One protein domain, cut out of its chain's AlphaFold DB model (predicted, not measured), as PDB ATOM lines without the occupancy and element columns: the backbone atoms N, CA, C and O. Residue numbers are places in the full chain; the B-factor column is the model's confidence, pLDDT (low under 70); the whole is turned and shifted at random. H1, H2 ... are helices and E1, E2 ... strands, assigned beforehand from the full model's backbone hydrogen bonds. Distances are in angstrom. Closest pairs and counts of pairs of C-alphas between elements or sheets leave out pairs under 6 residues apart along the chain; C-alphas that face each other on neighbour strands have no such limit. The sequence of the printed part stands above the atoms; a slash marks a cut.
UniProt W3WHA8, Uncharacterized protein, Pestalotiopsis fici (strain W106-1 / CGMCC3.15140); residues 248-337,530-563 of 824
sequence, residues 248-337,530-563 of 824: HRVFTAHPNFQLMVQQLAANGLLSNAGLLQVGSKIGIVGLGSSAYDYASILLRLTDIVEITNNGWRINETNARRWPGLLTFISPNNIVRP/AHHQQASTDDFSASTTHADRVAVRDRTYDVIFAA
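What this domain is: This is residues 248 to 337 and 530 to 563 of the 824 residues of an uncharacterized protein of Pestalotiopsis fici (strain W106-1 / CGMCC3.15140) (UniProt W3WHA8). A twisted parallel sheet, E5 E4 E1 E9, makes the core; H2 covers one face, and the small antiparallel sheet E6 E7 E8 packs partly face to face on the other, as a small sandwich. H1 lies off toward one edge of the core, and the hairpin of E2 and E3 is an arm whose residues 307 to 312 stick out. The printed part has 124 residues, with three named helices and nine named strands in the order H1 E1 H2 E2 E3 H3 E4 E5 E6 E7 E8 E9. The class is mixed, helices and strands, with 60 residues, under half, in named elements. The whole is compact, with a radius of gyration of the C-alphas of 14.2 A and spans of 44 by 36 by 27 A.

How they stand to each other: Residues 250 to 251 pair, parallel, with residues 560 to 561 of E9, residues 559 to 562. H1, residues 257 to 266, and H2, residues 289 to 299, only just touch, with 3 pairs of C-alphas within 8 A, only at their ends; the closest C-alphas are those of Phe 257 and Ile 297, 6.2 A apart. E1, residues 282 to 285, is parallel to E9, with N 285 and O 561 2.8 A apart, and to E4, residues 326 to 330, with N 284 and O 327 2.8 A apart. E5, residues 530 to 534, is parallel to E4, with N 533 and O 328 2.8 A apart. H1 only grazes this sheet, with its residues 260 to 264. H2 is on it at a height over the sheet of 9.0 A, one helix layer on one sheet layer, and runs along E1 at 7 degrees on the local plane; their closest C-alphas are Ala 291 and Ile 284, 6.1 A apart. E2, residues 305 to 308, and E3, residues 311 to 314, form an antiparallel hairpin, with N 306 and O 313 2.9 A apart. H3, residues 316 to 319, touches no helix and is not on the sheet E5 E4 E1 E9. E6, residues 540 to 542, E7, residues 550 to 552, and E8, residues 555 to 557, form a meander, each strand the antiparallel neighbour of the one before; N 551 and O 541 are 2.8 A apart, and N 557 and O 550 2.8 A. The strands of the sandwich's two sheets stand at 53 degrees. E8 runs on into E9 at 89 degrees. Every O i to N i+4 pair is within hydrogen-bond range in H1, and 6 of 7 in H2; H3 is too short for such a pair.

Where its parts are: H1 begins at C-alpha 257 (34.984, -42.523, -21.540) and is 14.2 A long, H2 15.2 A, E4 13.0 A and E5 13.5 A. E9 ends at C-alpha 562 (35.936, -50.473, -9.438).

The domain as a whole: The C-alphas farthest apart, Asn 309 and Thr 544, are 46.9 A apart. Residues 338 to 529 are not printed, and C-alphas 337 and 530 are 16.3 A apart across the cut. The link from H1 to E1, residues 267 to 281, is long. Mean pLDDT of the printed part is 88.8; residues 537 and 563 are under 70.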
ATOM      1  N   HIS A 248      24.100 -53.928 -12.184       79.69
ATOM      2  CA  HIS A 248      24.003 -52.861 -13.183       79.69
ATOM      3  C   HIS A 248      24.466 -51.476 -12.682       79.69
ATOM      4  O   HIS A 248      24.529 -50.536 -13.474       79.69
ATOM      5  N   ARG A 249      24.779 -51.328 -11.386       84.44
ATOM      6  CA  ARG A 249      25.285 -50.108 -10.726       84.44
ATOM      7  C   ARG A 249      26.781 -50.192 -10.414       84.44
ATOM      8  O   ARG A 249      27.336 -49.223  -9.896       84.44
ATOM      9  N   VAL A 250      27.440 -51.312 -10.707       85.50
ATOM     10  CA  VAL A 250      28.878 -51.499 -10.485       85.50
ATOM     11  C   VAL A 250      29.581 -51.601 -11.835       85.50
ATOM     12  O   VAL A 250      29.397 -52.551 -12.586       85.50
ATOM     13  N   PHE A 251      30.409 -50.611 -12.146       85.56
ATOM     14  CA  PHE A 251      31.252 -50.605 -13.332       85.56
ATOM     15  C   PHE A 251      32.596 -51.251 -13.019       85.56
ATOM     16  O   PHE A 251      33.357 -50.721 -12.208       85.56
ATOM     17  N   THR A 252      32.892 -52.362 -13.691       78.94
ATOM     18  CA  THR A 252      34.140 -53.117 -13.514       78.94
ATOM     19  C   THR A 252      35.030 -53.143 -14.750       78.94
ATOM     20  O   THR A 252      36.107 -53.721 -14.700       78.94
ATOM     21  N   ALA A 253      34.624 -52.527 -15.865       78.06
ATOM     22  CA  ALA A 253      35.461 -52.452 -17.060       78.06
ATOM     23  C   ALA A 253      36.604 -51.433 -16.890       78.06
ATOM     24  O   ALA A 253      36.612 -50.614 -15.967       78.06
ATOM     25  N   HIS A 254      37.583 -51.461 -17.794       78.50
ATOM     26  CA  HIS A 254      38.672 -50.479 -17.826       78.50
ATOM     27  C   HIS A 254      38.147 -49.038 -17.944       78.50
ATOM     28  O   HIS A 254      37.118 -48.826 -18.594       78.50
ATOM     29  N   PRO A 255      38.844 -48.035 -17.368       86.50
ATOM     30  CA  PRO A 255      38.554 -46.625 -17.604       86.50
ATOM     31  C   PRO A 255      38.479 -46.319 -19.107       86.50
ATOM     32  O   PRO A 255      39.490 -46.317 -19.811       86.50
ATOM     33  N   ASN A 256      37.263 -46.079 -19.587       90.75
ATOM     34  CA  ASN A 256      36.952 -45.746 -20.970       90.75
ATOM     35  C   ASN A 256      35.777 -44.771 -20.974       90.75
ATOM     36  O   ASN A 256      34.715 -45.072 -20.425       90.75
ATOM     37  N   PHE A 257      35.955 -43.610 -21.595       92.81
ATOM     38  CA  PHE A 257      34.984 -42.523 -21.540       92.81
ATOM     39  C   PHE A 257      33.608 -42.949 -22.066       92.81
ATOM     40  O   PHE A 257      32.596 -42.690 -21.418       92.81
ATOM     41  N   GLN A 258      33.554 -43.657 -23.196       92.81
ATOM     42  CA  GLN A 258      32.288 -44.065 -23.810       92.81
ATOM     43  C   GLN A 258      31.530 -45.082 -22.953       92.81
ATOM     44  O   GLN A 258      30.334 -44.910 -22.721       92.81
ATOM     45  N   LEU A 259      32.218 -46.109 -22.444       90.94
ATOM     46  CA  LEU A 259      31.602 -47.122 -21.580       90.94
ATOM     47  C   LEU A 259      31.125 -46.520 -20.253       90.94
ATOM     48  O   LEU A 259      30.039 -46.846 -19.778       90.94
ATOM     49  N   MET A 260      31.894 -45.595 -19.677       93.44
ATOM     50  CA  MET A 260      31.498 -44.893 -18.455       93.44
ATOM     51  C   MET A 260      30.283 -43.982 -18.691       93.44
ATOM     52  O   MET A 260      29.376 -43.953 -17.863       93.44
ATOM     53  N   VAL A 261      30.209 -43.282 -19.830       95.25
ATOM     54  CA  VAL A 261      29.023 -42.494 -20.218       95.25
ATOM     55  C   VAL A 261      27.794 -43.387 -20.369       95.25
ATOM     56  O   VAL A 261      26.738 -43.052 -19.835       95.25
ATOM     57  N   GLN A 262      27.921 -44.533 -21.045       94.06
ATOM     58  CA  GLN A 262      26.828 -45.500 -21.194       94.06
ATOM     59  C   GLN A 262      26.336 -45.999 -19.834       94.06
ATOM     60  O   GLN A 262      25.133 -45.996 -19.579       94.06
ATOM     61  N   GLN A 263      27.264 -46.345 -18.939       92.69
ATOM     62  CA  GLN A 263      26.957 -46.771 -17.579       92.69
ATOM     63  C   GLN A 263      26.186 -45.695 -16.800       92.69
ATOM     64  O   GLN A 263      25.182 -45.990 -16.152       92.69
ATOM     65  N   LEU A 264      26.630 -44.439 -16.851       95.50
ATOM     66  CA  LEU A 264      25.976 -43.335 -16.145       95.50
ATOM     67  C   LEU A 264      24.601 -43.006 -16.742       95.50
ATOM     68  O   LEU A 264      23.654 -42.752 -15.995       95.50
ATOM     69  N   ALA A 265      24.473 -43.049 -18.071       94.81
ATOM     70  CA  ALA A 265      23.213 -42.832 -18.778       94.81
ATOM     71  C   ALA A 265      22.179 -43.914 -18.440       94.81
ATOM     72  O   ALA A 265      21.040 -43.584 -18.109       94.81
ATOM     73  N   ALA A 266      22.586 -45.189 -18.451       92.12
ATOM     74  CA  ALA A 266      21.729 -46.322 -18.092       92.12
ATOM     75  C   ALA A 266      21.189 -46.222 -16.656       92.12
ATOM     76  O   ALA A 266      20.104 -46.717 -16.360       92.12
ATOM     77  N   ASN A 267      21.922 -45.533 -15.782       91.62
ATOM     78  CA  ASN A 267      21.562 -45.306 -14.386       91.62
ATOM     79  C   ASN A 267      20.868 -43.955 -14.130       91.62
ATOM     80  O   ASN A 267      20.618 -43.611 -12.975       91.62
ATOM     81  N   GLY A 268      20.547 -43.196 -15.189       93.62
ATOM     82  CA  GLY A 268      19.822 -41.925 -15.103       93.62
ATOM     83  C   GLY A 268      20.619 -40.776 -14.480       93.62
ATOM     84  O   GLY A 268      20.024 -39.807 -14.021       93.62
ATOM     85  N   LEU A 269      21.953 -40.875 -14.450       95.50
ATOM     86  CA  LEU A 269      22.831 -39.918 -13.761       95.50
ATOM     87  C   LEU A 269      23.310 -38.767 -14.645       95.50
ATOM     88  O   LEU A 269      23.971 -37.854 -14.152       95.50
ATOM     89  N   LEU A 270      22.981 -38.788 -15.938       96.50
ATOM     90  CA  LEU A 270      23.297 -37.713 -16.873       96.50
ATOM     91  C   LEU A 270      22.070 -36.828 -17.126       96.50
ATOM     92  O   LEU A 270      20.926 -37.276 -17.114       96.50
ATOM     93  N   SER A 271      22.318 -35.542 -17.331       93.88
ATOM     94  CA  SER A 271      21.353 -34.539 -17.776       93.88
ATOM     95  C   SER A 271      21.195 -34.573 -19.300       93.88
ATOM     96  O   SER A 271      21.994 -35.181 -20.011       93.88
ATOM     97  N   ASN A 272      20.218 -33.833 -19.833       89.62
ATOM     98  CA  ASN A 272      20.027 -33.687 -21.285       89.62
ATOM     99  C   ASN A 272      21.241 -33.067 -22.004       89.62
ATOM    100  O   ASN A 272      21.394 -33.244 -23.207       89.62
ATOM    101  N   ALA A 273      22.097 -32.342 -21.277       90.19
ATOM    102  CA  ALA A 273      23.346 -31.789 -21.797       90.19
ATOM    103  C   ALA A 273      24.511 -32.801 -21.772       90.19
ATOM    104  O   ALA A 273      25.632 -32.447 -22.124       90.19
ATOM    105  N   GLY A 274      24.275 -34.038 -21.317       90.50
ATOM    106  CA  GLY A 274      25.299 -35.077 -21.175       90.50
ATOM    107  C   GLY A 274      26.211 -34.911 -19.955       90.50
ATOM    108  O   GLY A 274      27.149 -35.684 -19.791       90.50
ATOM    109  N   LEU A 275      25.945 -33.926 -19.091       93.81
ATOM    110  CA  LEU A 275      26.670 -33.717 -17.835       93.81
ATOM    111  C   LEU A 275      26.050 -34.540 -16.710       93.81
ATOM    112  O   LEU A 275      24.831 -34.705 -16.693       93.81
ATOM    113  N   LEU A 276      26.856 -34.973 -15.746       94.88
ATOM    114  CA  LEU A 276      26.397 -35.527 -14.474       94.88
ATOM    115  C   LEU A 276      25.371 -34.595 -13.812       94.88
ATOM    116  O   LEU A 276      25.403 -33.374 -13.984       94.88
ATOM    117  N   GLN A 277      24.443 -35.170 -13.057       93.75
ATOM    118  CA  GLN A 277      23.462 -34.403 -12.297       93.75
ATOM    119  C   GLN A 277      24.055 -33.946 -10.959       93.75
ATOM    120  O   GLN A 277      24.705 -34.710 -10.247       93.75
ATOM    121  N   VAL A 278      23.819 -32.683 -10.590       90.94
ATOM    122  CA  VAL A 278      24.260 -32.154  -9.291       90.94
ATOM    123  C   VAL A 278      23.614 -32.968  -8.166       90.94
ATOM    124  O   VAL A 278      22.399 -33.156  -8.150       90.94
ATOM    125  N   GLY A 279      24.431 -33.434  -7.220       90.38
ATOM    126  CA  GLY A 279      23.997 -34.281  -6.105       90.38
ATOM    127  C   GLY A 279      24.209 -35.784  -6.314       90.38
ATOM    128  O   GLY A 279      23.984 -36.539  -5.366       90.38
ATOM    129  N   SER A 280      24.672 -36.219  -7.493       94.44
ATOM    130  CA  SER A 280      25.131 -37.597  -7.700       94.44
ATOM    131  C   SER A 280      26.253 -37.973  -6.724       94.44
ATOM    132  O   SER A 280      27.135 -37.164  -6.433       94.44
ATOM    133  N   LYS A 281      26.233 -39.221  -6.252       95.50
ATOM    134  CA  LYS A 281      27.219 -39.810  -5.339       95.50
ATOM    135  C   LYS A 281      27.880 -41.015  -5.987       95.50
ATOM    136  O   LYS A 281      27.276 -42.083  -6.097       95.50
ATOM    137  N   ILE A 282      29.136 -40.849  -6.378       96.94
ATOM    138  CA  ILE A 282      29.912 -41.865  -7.083       96.94
ATOM    139  C   ILE A 282      30.948 -42.458  -6.130       96.94
ATOM    140  O   ILE A 282      31.788 -41.739  -5.583       96.94
ATOM    141  N   GLY A 283      30.908 -43.775  -5.940       95.12
ATOM    142  CA  GLY A 283      31.974 -44.494  -5.247       95.12
ATOM    143  C   GLY A 283      33.061 -44.924  -6.230       95.12
ATOM    144  O   GLY A 283      32.755 -45.407  -7.317       95.12
ATOM    145  N   ILE A 284      34.328 -44.768  -5.858       94.44
ATOM    146  CA  ILE A 284      35.480 -45.251  -6.628       94.44
ATOM    147  C   ILE A 284      36.302 -46.172  -5.731       94.44
ATOM    148  O   ILE A 284      36.787 -45.748  -4.685       94.44
ATOM    149  N   VAL A 285      36.478 -47.430  -6.120       89.56
ATOM    150  CA  VAL A 285      37.228 -48.404  -5.319       89.56
ATOM    151  C   VAL A 285      38.733 -48.218  -5.512       89.56
ATOM    152  O   VAL A 285      39.261 -48.267  -6.624       89.56
ATOM    153  N   GLY A 286      39.436 -48.049  -4.395       87.25
ATOM    154  CA  GLY A 286      40.872 -47.827  -4.302       87.25
ATOM    155  C   GLY A 286      41.254 -46.362  -4.076       87.25
ATOM    156  O   GLY A 286      40.479 -45.445  -4.294       87.25
ATOM    157  N   LEU A 287      42.501 -46.147  -3.649       85.50
ATOM    158  CA  LEU A 287      43.176 -44.836  -3.627       85.50
ATOM    159  C   LEU A 287      44.392 -44.804  -4.565       85.50
ATOM    160  O   LEU A 287      45.224 -43.900  -4.515       85.50
ATOM    161  N   GLY A 288      44.523 -45.838  -5.400       79.50
ATOM    162  CA  GLY A 288      45.609 -45.982  -6.352       79.50
ATOM    163  C   GLY A 288      45.374 -45.193  -7.633       79.50
ATOM    164  O   GLY A 288      44.268 -44.758  -7.922       79.50
ATOM    165  N   SER A 289      46.400 -45.095  -8.471       76.31
ATOM    166  CA  SER A 289      46.307 -44.292  -9.684       76.31
ATOM    167  C   SER A 289      45.258 -44.829 -10.684       76.31
ATOM    168  O   SER A 289      44.753 -44.059 -11.485       76.31
ATOM    169  N   SER A 290      44.857 -46.112 -10.619       79.06
ATOM    170  CA  SER A 290      43.732 -46.631 -11.430       79.06
ATOM    171  C   SER A 290      42.379 -46.080 -10.978       79.06
ATOM    172  O   SER A 290      41.509 -45.862 -11.809       79.06
ATOM    173  N   ALA A 291      42.218 -45.778  -9.686       88.56
ATOM    174  CA  ALA A 291      41.057 -45.046  -9.188       88.56
ATOM    175  C   ALA A 291      41.058 -43.597  -9.708       88.56
ATOM    176  O   ALA A 291      40.011 -43.055 -10.057       88.56
ATOM    177  N   TYR A 292      42.240 -42.978  -9.810       91.81
ATOM    178  CA  TYR A 292      42.375 -41.615 -10.332       91.81
ATOM    179  C   TYR A 292      42.021 -41.521 -11.818       91.81
ATOM    180  O   TYR A 292      41.449 -40.515 -12.227       91.81
ATOM    181  N   ASP A 293      42.281 -42.567 -12.610       89.62
ATOM    182  CA  ASP A 293      41.871 -42.605 -14.018       89.62
ATOM    183  C   ASP A 293      40.347 -42.450 -14.154       89.62
ATOM    184  O   ASP A 293      39.894 -41.564 -14.881       89.62
ATOM    185  N   TYR A 294      39.556 -43.214 -13.386       92.88
ATOM    186  CA  TYR A 294      38.096 -43.045 -13.358       92.88
ATOM    187  C   TYR A 294      37.706 -41.624 -12.953       92.88
ATOM    188  O   TYR A 294      36.892 -40.998 -13.626       92.88
ATOM    189  N   ALA A 295      38.312 -41.094 -11.887       94.62
ATOM    190  CA  ALA A 295      38.010 -39.751 -11.405       94.62
ATOM    191  C   ALA A 295      38.269 -38.680 -12.480       94.62
ATOM    192  O   ALA A 295      37.393 -37.857 -12.735       94.62
ATOM    193  N   SER A 296      39.419 -38.718 -13.163       93.06
ATOM    194  CA  SER A 296      39.747 -37.740 -14.212       93.06
ATOM    195  C   SER A 296      38.789 -37.780 -15.405       93.06
ATOM    196  O   SER A 296      38.447 -36.731 -15.948       93.06
ATOM    197  N   ILE A 297      38.311 -38.972 -15.779       93.12
ATOM    198  CA  ILE A 297      37.351 -39.151 -16.873       93.12
ATOM    199  C   ILE A 297      35.961 -38.667 -16.431       93.12
ATOM    200  O   ILE A 297      35.297 -37.940 -17.165       93.12
ATOM    201  N   LEU A 298      35.533 -38.998 -15.206       94.88
ATOM    202  CA  LEU A 298      34.253 -38.548 -14.643       94.88
ATOM    203  C   LEU A 298      34.156 -37.025 -14.557       94.88
ATOM    204  O   LEU A 298      33.105 -36.461 -14.854       94.88
ATOM    205  N   LEU A 299      35.247 -36.345 -14.200       93.31
ATOM    206  CA  LEU A 299      35.270 -34.885 -14.141       93.31
ATOM    207  C   LEU A 299      34.972 -34.224 -15.486       93.31
ATOM    208  O   LEU A 299      34.457 -33.106 -15.506       93.31
ATOM    209  N   ARG A 300      35.239 -34.901 -16.608       92.19
ATOM    210  CA  ARG A 300      34.897 -34.376 -17.931       92.19
ATOM    211  C   ARG A 300      33.389 -34.306 -18.174       92.19
ATOM    212  O   ARG A 300      32.944 -33.511 -18.997       92.19
ATOM    213  N   LEU A 301      32.619 -35.083 -17.418       93.94
ATOM    214  CA  LEU A 301      31.159 -35.060 -17.394       93.94
ATOM    215  C   LEU A 301      30.620 -34.041 -16.379       93.94
ATOM    216  O   LEU A 301      29.454 -34.094 -16.010       93.94
ATOM    217  N   THR A 302      31.449 -33.107 -15.915       93.69
ATOM    218  CA  THR A 302      31.060 -32.016 -15.013       93.69
ATOM    219  C   THR A 302      31.489 -30.669 -15.594       93.69
ATOM    220  O   THR A 302      32.237 -30.606 -16.567       93.69
ATOM    221  N   ASP A 303      31.056 -29.578 -14.967       92.00
ATOM    222  CA  ASP A 303      31.537 -28.220 -15.241       92.00
ATOM    223  C   ASP A 303      32.600 -27.739 -14.233       92.00
ATOM    224  O   ASP A 303      32.854 -26.539 -14.106       92.00
ATOM    225  N   ILE A 304      33.210 -28.678 -13.499       94.81
ATOM    226  CA  ILE A 304      34.279 -28.417 -12.527       94.81
ATOM    227  C   ILE A 304      35.594 -28.109 -13.243       94.81
ATOM    228  O   ILE A 304      36.347 -27.253 -12.790       94.81
ATOM    229  N   VAL A 305      35.885 -28.812 -14.339       93.06
ATOM    230  CA  VAL A 305      37.166 -28.708 -15.047       93.06
ATOM    231  C   VAL A 305      37.009 -27.877 -16.311       93.06
ATOM    232  O   VAL A 305      36.233 -28.212 -17.206       93.06
ATOM    233  N   GLU A 306      37.805 -26.820 -16.408       92.62
ATOM    234  CA  GLU A 306      37.936 -26.007 -17.610       92.62
ATOM    235  C   GLU A 306      39.226 -26.378 -18.340       92.62
ATOM    236  O   GLU A 306      40.314 -26.345 -17.762       92.62
ATOM    237  N   ILE A 307      39.108 -26.729 -19.620       89.12
ATOM    238  CA  ILE A 307      40.260 -27.012 -20.479       89.12
ATOM    239  C   ILE A 307      40.914 -25.690 -20.879       89.12
ATOM    240  O   ILE A 307      40.235 -24.754 -21.304       89.12
ATOM    241  N   THR A 308      42.234 -25.614 -20.743       87.44
ATOM    242  CA  THR A 308      43.041 -24.445 -21.114       87.44
ATOM    243  C   THR A 308      44.114 -24.855 -22.118       87.44
ATOM    244  O   THR A 308      44.372 -26.040 -22.302       87.44
ATOM    245  N   ASN A 309      44.794 -23.883 -22.733       79.56
ATOM    246  CA  ASN A 309      45.895 -24.170 -23.662       79.56
ATOM    247  C   ASN A 309      47.049 -24.949 -23.007       79.56
ATOM    248  O   ASN A 309      47.774 -25.650 -23.701       79.56
ATOM    249  N   ASN A 310      47.201 -24.839 -21.684       73.56
ATOM    250  CA  ASN A 310      48.272 -25.487 -20.927       73.56
ATOM    251  C   ASN A 310      47.775 -26.731 -20.166       73.56
ATOM    252  O   ASN A 310      48.443 -27.185 -19.243       73.56
ATOM    253  N   GLY A 311      46.589 -27.261 -20.495       85.81
ATOM    254  CA  GLY A 311      46.002 -28.415 -19.812       85.81
ATOM    255  C   GLY A 311      44.620 -28.111 -19.246       85.81
ATOM    256  O   GLY A 311      43.639 -28.034 -19.984       85.81
ATOM    257  N   TRP A 312      44.514 -27.947 -17.928       92.75
ATOM    258  CA  TRP A 312      43.232 -27.785 -17.238       92.75
ATOM    259  C   TRP A 312      43.336 -26.849 -16.027       92.75
ATOM    260  O   TRP A 312      44.418 -26.619 -15.495       92.75
ATOM    261  N   ARG A 313      42.194 -26.312 -15.585       92.94
ATOM    262  CA  ARG A 313      42.034 -25.649 -14.282       92.94
ATOM    263  C   ARG A 313      40.715 -26.059 -13.636       92.94
ATOM    264  O   ARG A 313      39.755 -26.364 -14.343       92.94
ATOM    265  N   ILE A 314      40.652 -26.036 -12.308       93.56
ATOM    266  CA  ILE A 314      39.395 -26.244 -11.586       93.56
ATOM    267  C   ILE A 314      38.672 -24.907 -11.421       93.56
ATOM    268  O   ILE A 314      39.219 -23.936 -10.900       93.56
ATOM    269  N   ASN A 315      37.415 -24.859 -11.851       95.62
ATOM    270  CA  ASN A 315      36.491 -23.794 -11.504       95.62
ATOM    271  C   ASN A 315      35.982 -24.040 -10.080       95.62
ATOM    272  O   ASN A 315      35.018 -24.780  -9.871       95.62
ATOM    273  N   GLU A 316      36.635 -23.430  -9.088       94.69
ATOM    274  CA  GLU A 316      36.281 -23.608  -7.674       94.69
ATOM    275  C   GLU A 316      34.819 -23.262  -7.368       94.69
ATOM    276  O   GLU A 316      34.178 -23.925  -6.551       94.69
ATOM    277  N   THR A 317      34.277 -22.231  -8.021       94.31
ATOM    278  CA  THR A 317      32.883 -21.811  -7.836       94.31
ATOM    279  C   THR A 317      31.927 -22.931  -8.228       94.31
ATOM    280  O   THR A 317      31.007 -23.248  -7.473       94.31
ATOM    281  N   ASN A 318      32.167 -23.571  -9.374       93.81
ATOM    282  CA  ASN A 318      31.378 -24.716  -9.810       93.81
ATOM    283  C   ASN A 318      31.644 -25.935  -8.929       93.81
ATOM    284  O   ASN A 318      30.682 -26.568  -8.500       93.81
ATOM    285  N   ALA A 319      32.910 -26.220  -8.602       93.94
ATOM    286  CA  ALA A 319      33.338 -27.332  -7.751       93.94
ATOM    287  C   ALA A 319      32.595 -27.362  -6.409       93.94
ATOM    288  O   ALA A 319      32.098 -28.407  -5.997       93.94
ATOM    289  N   ARG A 320      32.421 -26.203  -5.764       91.81
ATOM    290  CA  ARG A 320      31.713 -26.080  -4.476       91.81
ATOM    291  C   ARG A 320      30.242 -26.506  -4.522       91.81
ATOM    292  O   ARG A 320      29.657 -26.748  -3.470       91.81
ATOM    293  N   ARG A 321      29.635 -26.626  -5.707       92.44
ATOM    294  CA  ARG A 321      28.266 -27.150  -5.882       92.44
ATOM    295  C   ARG A 321      28.211 -28.683  -5.861       92.44
ATOM    296  O   ARG A 321      27.119 -29.243  -5.882       92.44
ATOM    297  N   TRP A 322      29.363 -29.349  -5.818       93.69
ATOM    298  CA  TRP A 322      29.518 -30.801  -5.914       93.69
ATOM    299  C   TRP A 322      30.129 -31.434  -4.646       93.69
ATOM    300  O   TRP A 322      31.070 -32.220  -4.764       93.69
ATOM    301  N   PRO A 323      29.649 -31.117  -3.425       93.06
ATOM    302  CA  PRO A 323      30.236 -31.675  -2.213       93.06
ATOM    303  C   PRO A 323      30.063 -33.199  -2.178       93.06
ATOM    304  O   PRO A 323      28.949 -33.713  -2.287       93.06
ATOM    305  N   GLY A 324      31.172 -33.919  -2.020       92.06
ATOM    306  CA  GLY A 324      31.201 -35.376  -1.935       92.06
ATOM    307  C   GLY A 324      30.728 -36.121  -3.182       92.06
ATOM    308  O   GLY A 324      30.292 -37.267  -3.053       92.06
ATOM    309  N   LEU A 325      30.822 -35.503  -4.366       96.56
ATOM    310  CA  LEU A 325      30.540 -36.157  -5.649       96.56
ATOM    311  C   LEU A 325      31.311 -37.475  -5.788       96.56
ATOM    312  O   LEU A 325      30.732 -38.490  -6.172       96.56
ATOM    313  N   LEU A 326      32.609 -37.455  -5.474       97.19
ATOM    314  CA  LEU A 326      33.479 -38.625  -5.549       97.19
ATOM    315  C   LEU A 326      33.828 -39.096  -4.137       97.19
ATOM    316  O   LEU A 326      34.361 -38.338  -3.328       97.19
ATOM    317  N   THR A 327      33.587 -40.367  -3.831       96.06
ATOM    318  CA  THR A 327      34.148 -40.995  -2.629       96.06
ATOM    319  C   THR A 327      35.066 -42.134  -3.023       96.06
ATOM    320  O   THR A 327      34.627 -43.130  -3.586       96.06
ATOM    321  N   PHE A 328      36.342 -42.001  -2.685       94.44
ATOM    322  CA  PHE A 328      37.310 -43.077  -2.800       94.44
ATOM    323  C   PHE A 328      37.142 -44.054  -1.636       94.44
ATOM    324  O   PHE A 328      37.132 -43.644  -0.476       94.44
ATOM    325  N   ILE A 329      37.036 -45.341  -1.941       91.62
ATOM    326  CA  ILE A 329      36.714 -46.404  -0.988       91.62
ATOM    327  C   ILE A 329      37.883 -47.377  -0.946       91.62
ATOM    328  O   ILE A 329      38.177 -48.037  -1.941       91.62
ATOM    329  N   SER A 330      38.592 -47.468   0.175       86.62
ATOM    330  CA  SER A 330      39.738 -48.382   0.280       86.62
ATOM    331  C   SER A 330      40.051 -48.779   1.723       86.62
ATOM    332  O   SER A 330      39.695 -48.046   2.641       86.62
ATOM    333  N   PRO A 331      40.735 -49.912   1.962       79.75
ATOM    334  CA  PRO A 331      40.966 -50.405   3.322       79.75
ATOM    335  C   PRO A 331      42.022 -49.607   4.108       79.75
ATOM    336  O   PRO A 331      42.184 -49.831   5.306       79.75
ATOM    337  N   ASN A 332      42.757 -48.697   3.465       79.75
ATOM    338  CA  ASN A 332      43.803 -47.882   4.085       79.75
ATOM    339  C   ASN A 332      43.759 -46.439   3.560       79.75
ATOM    340  O   ASN A 332      43.090 -46.164   2.572       79.75
ATOM    341  N   ASN A 333      44.497 -45.533   4.201       80.75
ATOM    342  CA  ASN A 333      44.525 -44.108   3.850       80.75
ATOM    343  C   ASN A 333      45.662 -43.746   2.867       80.75
ATOM    344  O   ASN A 333      46.028 -42.579   2.728       80.75
ATOM    345  N   ILE A 334      46.260 -44.731   2.186       80.94
ATOM    346  CA  ILE A 334      47.480 -44.524   1.396       80.94
ATOM    347  C   ILE A 334      47.122 -43.971   0.013       80.94
ATOM    348  O   ILE A 334      46.831 -44.715  -0.927       80.94
ATOM    349  N   VAL A 335      47.185 -42.646  -0.118       86.00
ATOM    350  CA  VAL A 335      47.038 -41.931  -1.395       86.00
ATOM    351  C   VAL A 335      48.333 -41.956  -2.210       86.00
ATOM    352  O   VAL A 335      49.437 -42.076  -1.666       86.00
ATOM    353  N   ARG A 336      48.224 -41.850  -3.539       87.00
ATOM    354  CA  ARG A 336      49.398 -41.888  -4.421       87.00
ATOM    355  C   ARG A 336      50.134 -40.544  -4.412       87.00
ATOM    356  O   ARG A 336      49.480 -39.515  -4.563       87.00
ATOM    357  N   PRO A 337      51.473 -40.547  -4.260       90.06
ATOM    358  CA  PRO A 337      52.256 -39.321  -4.342       90.06
ATOM    359  C   PRO A 337      52.265 -38.714  -5.749       90.06
ATOM    360  O   PRO A 337      51.875 -39.391  -6.708       90.06
ATOM    361  N   ALA A 530      35.964 -34.447  -3.529       95.94
ATOM    362  CA  ALA A 530      36.418 -35.797  -3.255       95.94
ATOM    363  C   ALA A 530      36.569 -36.047  -1.749       95.94
ATOM    364  O   ALA A 530      37.080 -35.211  -1.002       95.94
ATOM    365  N   HIS A 531      36.182 -37.243  -1.316       94.06
ATOM    366  CA  HIS A 531      36.431 -37.745   0.032       94.06
ATOM    367  C   HIS A 531      37.040 -39.140  -0.007       94.06
ATOM    368  O   HIS A 531      36.975 -39.841  -1.015       94.06
ATOM    369  N   HIS A 532      37.584 -39.564   1.127       94.25
ATOM    370  CA  HIS A 532      37.961 -40.950   1.358       94.25
ATOM    371  C   HIS A 532      37.048 -41.562   2.420       94.25
ATOM    372  O   HIS A 532      36.708 -40.914   3.410       94.25
ATOM    373  N   GLN A 533      36.637 -42.803   2.189       92.19
ATOM    374  CA  GLN A 533      36.014 -43.662   3.180       92.19
ATOM    375  C   GLN A 533      36.868 -44.916   3.316       92.19
ATOM    376  O   GLN A 533      37.091 -45.648   2.346       92.19
ATOM    377  N   GLN A 534      37.314 -45.189   4.539       89.44
ATOM    378  CA  GLN A 534      37.978 -46.446   4.820       89.44
ATOM    379  C   GLN A 534      36.935 -47.570   4.807       89.44
ATOM    380  O   GLN A 534      36.074 -47.597   5.682       89.44
ATOM    381  N   ALA A 535      36.983 -48.471   3.829       84.88
ATOM    382  CA  ALA A 535      36.133 -49.661   3.757       84.88
ATOM    383  C   ALA A 535      36.776 -50.750   2.883       84.88
ATOM    384  O   ALA A 535      37.669 -50.484   2.076       84.88
ATOM    385  N   SER A 536      36.332 -51.984   3.071       78.31
ATOM    386  CA  SER A 536      36.729 -53.176   2.323       78.31
ATOM    387  C   SER A 536      35.600 -53.640   1.404       78.31
ATOM    388  O   SER A 536      34.479 -53.148   1.495       78.31
ATOM    389  N   THR A 537      35.875 -54.595   0.518       69.44
ATOM    390  CA  THR A 537      34.858 -55.191  -0.365       69.44
ATOM    391  C   THR A 537      33.735 -55.885   0.406       69.44
ATOM    392  O   THR A 537      32.606 -55.909  -0.066       69.44
ATOM    393  N   ASP A 538      34.018 -56.374   1.614       73.69
ATOM    394  CA  ASP A 538      33.035 -57.047   2.473       73.69
ATOM    395  C   ASP A 538      32.034 -56.061   3.100       73.69
ATOM    396  O   ASP A 538      31.007 -56.464   3.639       73.69
ATOM    397  N   ASP A 539      32.320 -54.758   3.026       79.56
ATOM    398  CA  ASP A 539      31.443 -53.699   3.526       79.56
ATOM    399  C   ASP A 539      30.351 -53.287   2.512       79.56
ATOM    400  O   ASP A 539      29.547 -52.402   2.815       79.56
ATOM    401  N   PHE A 540      30.339 -53.875   1.308       80.94
ATOM    402  CA  PHE A 540      29.392 -53.553   0.238       80.94
ATOM    403  C   PHE A 540      28.106 -54.373   0.376       80.94
ATOM    404  O   PHE A 540      28.140 -55.588   0.556       80.94
ATOM    405  N   SER A 541      26.956 -53.721   0.217       79.06
ATOM    406  CA  SER A 541      25.652 -54.385   0.195       79.06
ATOM    407  C   SER A 541      24.659 -53.646  -0.703       79.06
ATOM    408  O   SER A 541      24.869 -52.491  -1.086       79.06
ATOM    409  N   ALA A 542      23.520 -54.274  -1.008       76.69
ATOM    410  CA  ALA A 542      22.366 -53.497  -1.452       76.69
ATOM    411  C   ALA A 542      21.929 -52.549  -0.331       76.69
ATOM    412  O   ALA A 542      21.961 -52.895   0.856       76.69
ATOM    413  N   SER A 543      21.537 -51.339  -0.710       76.88
ATOM    414  CA  SER A 543      21.001 -50.369   0.234       76.88
ATOM    415  C   SER A 543      19.600 -50.791   0.684       76.88
ATOM    416  O   SER A 543      18.700 -50.999  -0.126       76.88
ATOM    417  N   THR A 544      19.400 -50.893   1.998       76.94
ATOM    418  CA  THR A 544      18.109 -51.266   2.602       76.94
ATOM    419  C   THR A 544      17.089 -50.128   2.578       76.94
ATOM    420  O   THR A 544      15.894 -50.372   2.727       76.94
ATOM    421  N   THR A 545      17.540 -48.886   2.379       77.56
ATOM    422  CA  THR A 545      16.697 -47.679   2.364       77.56
ATOM    423  C   THR A 545      16.437 -47.136   0.958       77.56
ATOM    424  O   THR A 545      15.484 -46.391   0.753       77.56
ATOM    425  N   HIS A 546      17.272 -47.509  -0.012       80.81
ATOM    426  CA  HIS A 546      17.196 -47.092  -1.415       80.81
ATOM    427  C   HIS A 546      17.551 -48.290  -2.293       80.81
ATOM    428  O   HIS A 546      18.733 -48.582  -2.462       80.81
ATOM    429  N   ALA A 547      16.543 -49.000  -2.802       75.69
ATOM    430  CA  ALA A 547      16.734 -50.238  -3.564       75.69
ATOM    431  C   ALA A 547      17.553 -50.045  -4.861       75.69
ATOM    432  O   ALA A 547      18.068 -51.008  -5.418       75.69
ATOM    433  N   ASP A 548      17.694 -48.804  -5.323       81.69
ATOM    434  CA  ASP A 548      18.422 -48.372  -6.515       81.69
ATOM    435  C   ASP A 548      19.863 -47.905  -6.233       81.69
ATOM    436  O   ASP A 548      20.503 -47.309  -7.102       81.69
ATOM    437  N   ARG A 549      20.390 -48.158  -5.027       87.94
ATOM    438  CA  ARG A 549      21.723 -47.709  -4.599       87.94
ATOM    439  C   ARG A 549      22.579 -48.828  -4.022       87.94
ATOM    440  O   ARG A 549      22.084 -49.798  -3.446       87.94
ATOM    441  N   VAL A 550      23.890 -48.628  -4.102       86.94
ATOM    442  CA  VAL A 550      24.885 -49.475  -3.436       86.94
ATOM    443  C   VAL A 550      25.196 -48.874  -2.069       86.94
ATOM    444  O   VAL A 550      25.551 -47.697  -1.981       86.94
ATOM    445  N   ALA A 551      25.050 -49.651  -0.998       88.69
ATOM    446  CA  ALA A 551      25.479 -49.249   0.336       88.69
ATOM    447  C   ALA A 551      26.913 -49.713   0.597       88.69
ATOM    448  O   ALA A 551      27.290 -50.828   0.244       88.69
ATOM    449  N   VAL A 552      27.699 -48.850   1.239       88.00
ATOM    450  CA  VAL A 552      29.007 -49.194   1.800       88.00
ATOM    451  C   VAL A 552      29.064 -48.624   3.208       88.00
ATOM    452  O   VAL A 552      29.157 -47.406   3.401       88.00
ATOM    453  N   ARG A 553      28.975 -49.512   4.202       87.69
ATOM    454  CA  ARG A 553      28.759 -49.153   5.615       87.69
ATOM    455  C   ARG A 553      27.557 -48.214   5.798       87.69
ATOM    456  O   ARG A 553      26.424 -48.595   5.528       87.69
ATOM    457  N   ASP A 554      27.801 -46.998   6.273       87.44
ATOM    458  CA  ASP A 554      26.819 -45.967   6.599       87.44
ATOM    459  C   ASP A 554      26.499 -45.029   5.420       87.44
ATOM    460  O   ASP A 554      25.706 -44.096   5.569       87.44
ATOM    461  N   ARG A 555      27.093 -45.255   4.240       91.19
ATOM    462  CA  ARG A 555      26.909 -44.411   3.049       91.19
ATOM    463  C   ARG A 555      26.261 -45.169   1.900       91.19
ATOM    464  O   ARG A 555      26.365 -46.386   1.797       91.19
ATOM    465  N   THR A 556      25.597 -44.422   1.020       93.00
ATOM    466  CA  THR A 556      24.969 -44.950  -0.195       93.00
ATOM    467  C   THR A 556      25.444 -44.198  -1.432       93.00
ATOM    468  O   THR A 556      25.686 -42.988  -1.381       93.00
ATOM    469  N   TYR A 557      25.560 -44.936  -2.534       93.38
ATOM    470  CA  TYR A 557      26.109 -44.494  -3.812       93.38
ATOM    471  C   TYR A 557      25.154 -44.822  -4.950       93.38
ATOM    472  O   TYR A 557      24.540 -45.891  -4.965       93.38
ATOM    473  N   ASP A 558      25.061 -43.915  -5.919       94.56
ATOM    474  CA  ASP A 558      24.237 -44.110  -7.112       94.56
ATOM    475  C   ASP A 558      24.903 -45.065  -8.118       94.56
ATOM    476  O   ASP A 558      24.216 -45.719  -8.902       94.56
ATOM    477  N   VAL A 559      26.238 -45.133  -8.102       93.44
ATOM    478  CA  VAL A 559      27.061 -46.026  -8.927       93.44
ATOM    479  C   VAL A 559      28.434 -46.222  -8.267       93.44
ATOM    480  O   VAL A 559      28.949 -45.312  -7.604       93.44
ATOM    481  N   ILE A 560      29.038 -47.394  -8.460       92.19
ATOM    482  CA  ILE A 560      30.408 -47.709  -8.042       92.19
ATOM    483  C   ILE A 560      31.272 -47.950  -9.279       92.19
ATOM    484  O   ILE A 560      30.901 -48.734 -10.144       92.19
ATOM    485  N   PHE A 561      32.448 -47.329  -9.337       90.56
ATOM    486  CA  PHE A 561      33.510 -47.668 -10.281       90.56
ATOM    487  C   PHE A 561      34.596 -48.435  -9.542       90.56
ATOM    488  O   PHE A 561      35.199 -47.928  -8.596       90.56
ATOM    489  N   ALA A 562      34.864 -49.658  -9.971       82.75
ATOM    490  CA  ALA A 562      35.936 -50.473  -9.438       82.75
ATOM    491  C   ALA A 562      36.800 -50.943 -10.598       82.75
ATOM    492  O   ALA A 562      36.287 -51.500 -11.561       82.75
ATOM    493  N   ALA A 563      38.116 -50.745 -10.511       68.25
ATOM    494  CA  ALA A 563      38.997 -51.424 -11.452       68.25
ATOM    495  C   ALA A 563      38.751 -52.940 -11.355       68.25
ATOM    496  O   ALA A 563      38.536 -53.430 -10.235       68.25
TER     497      ALA A 563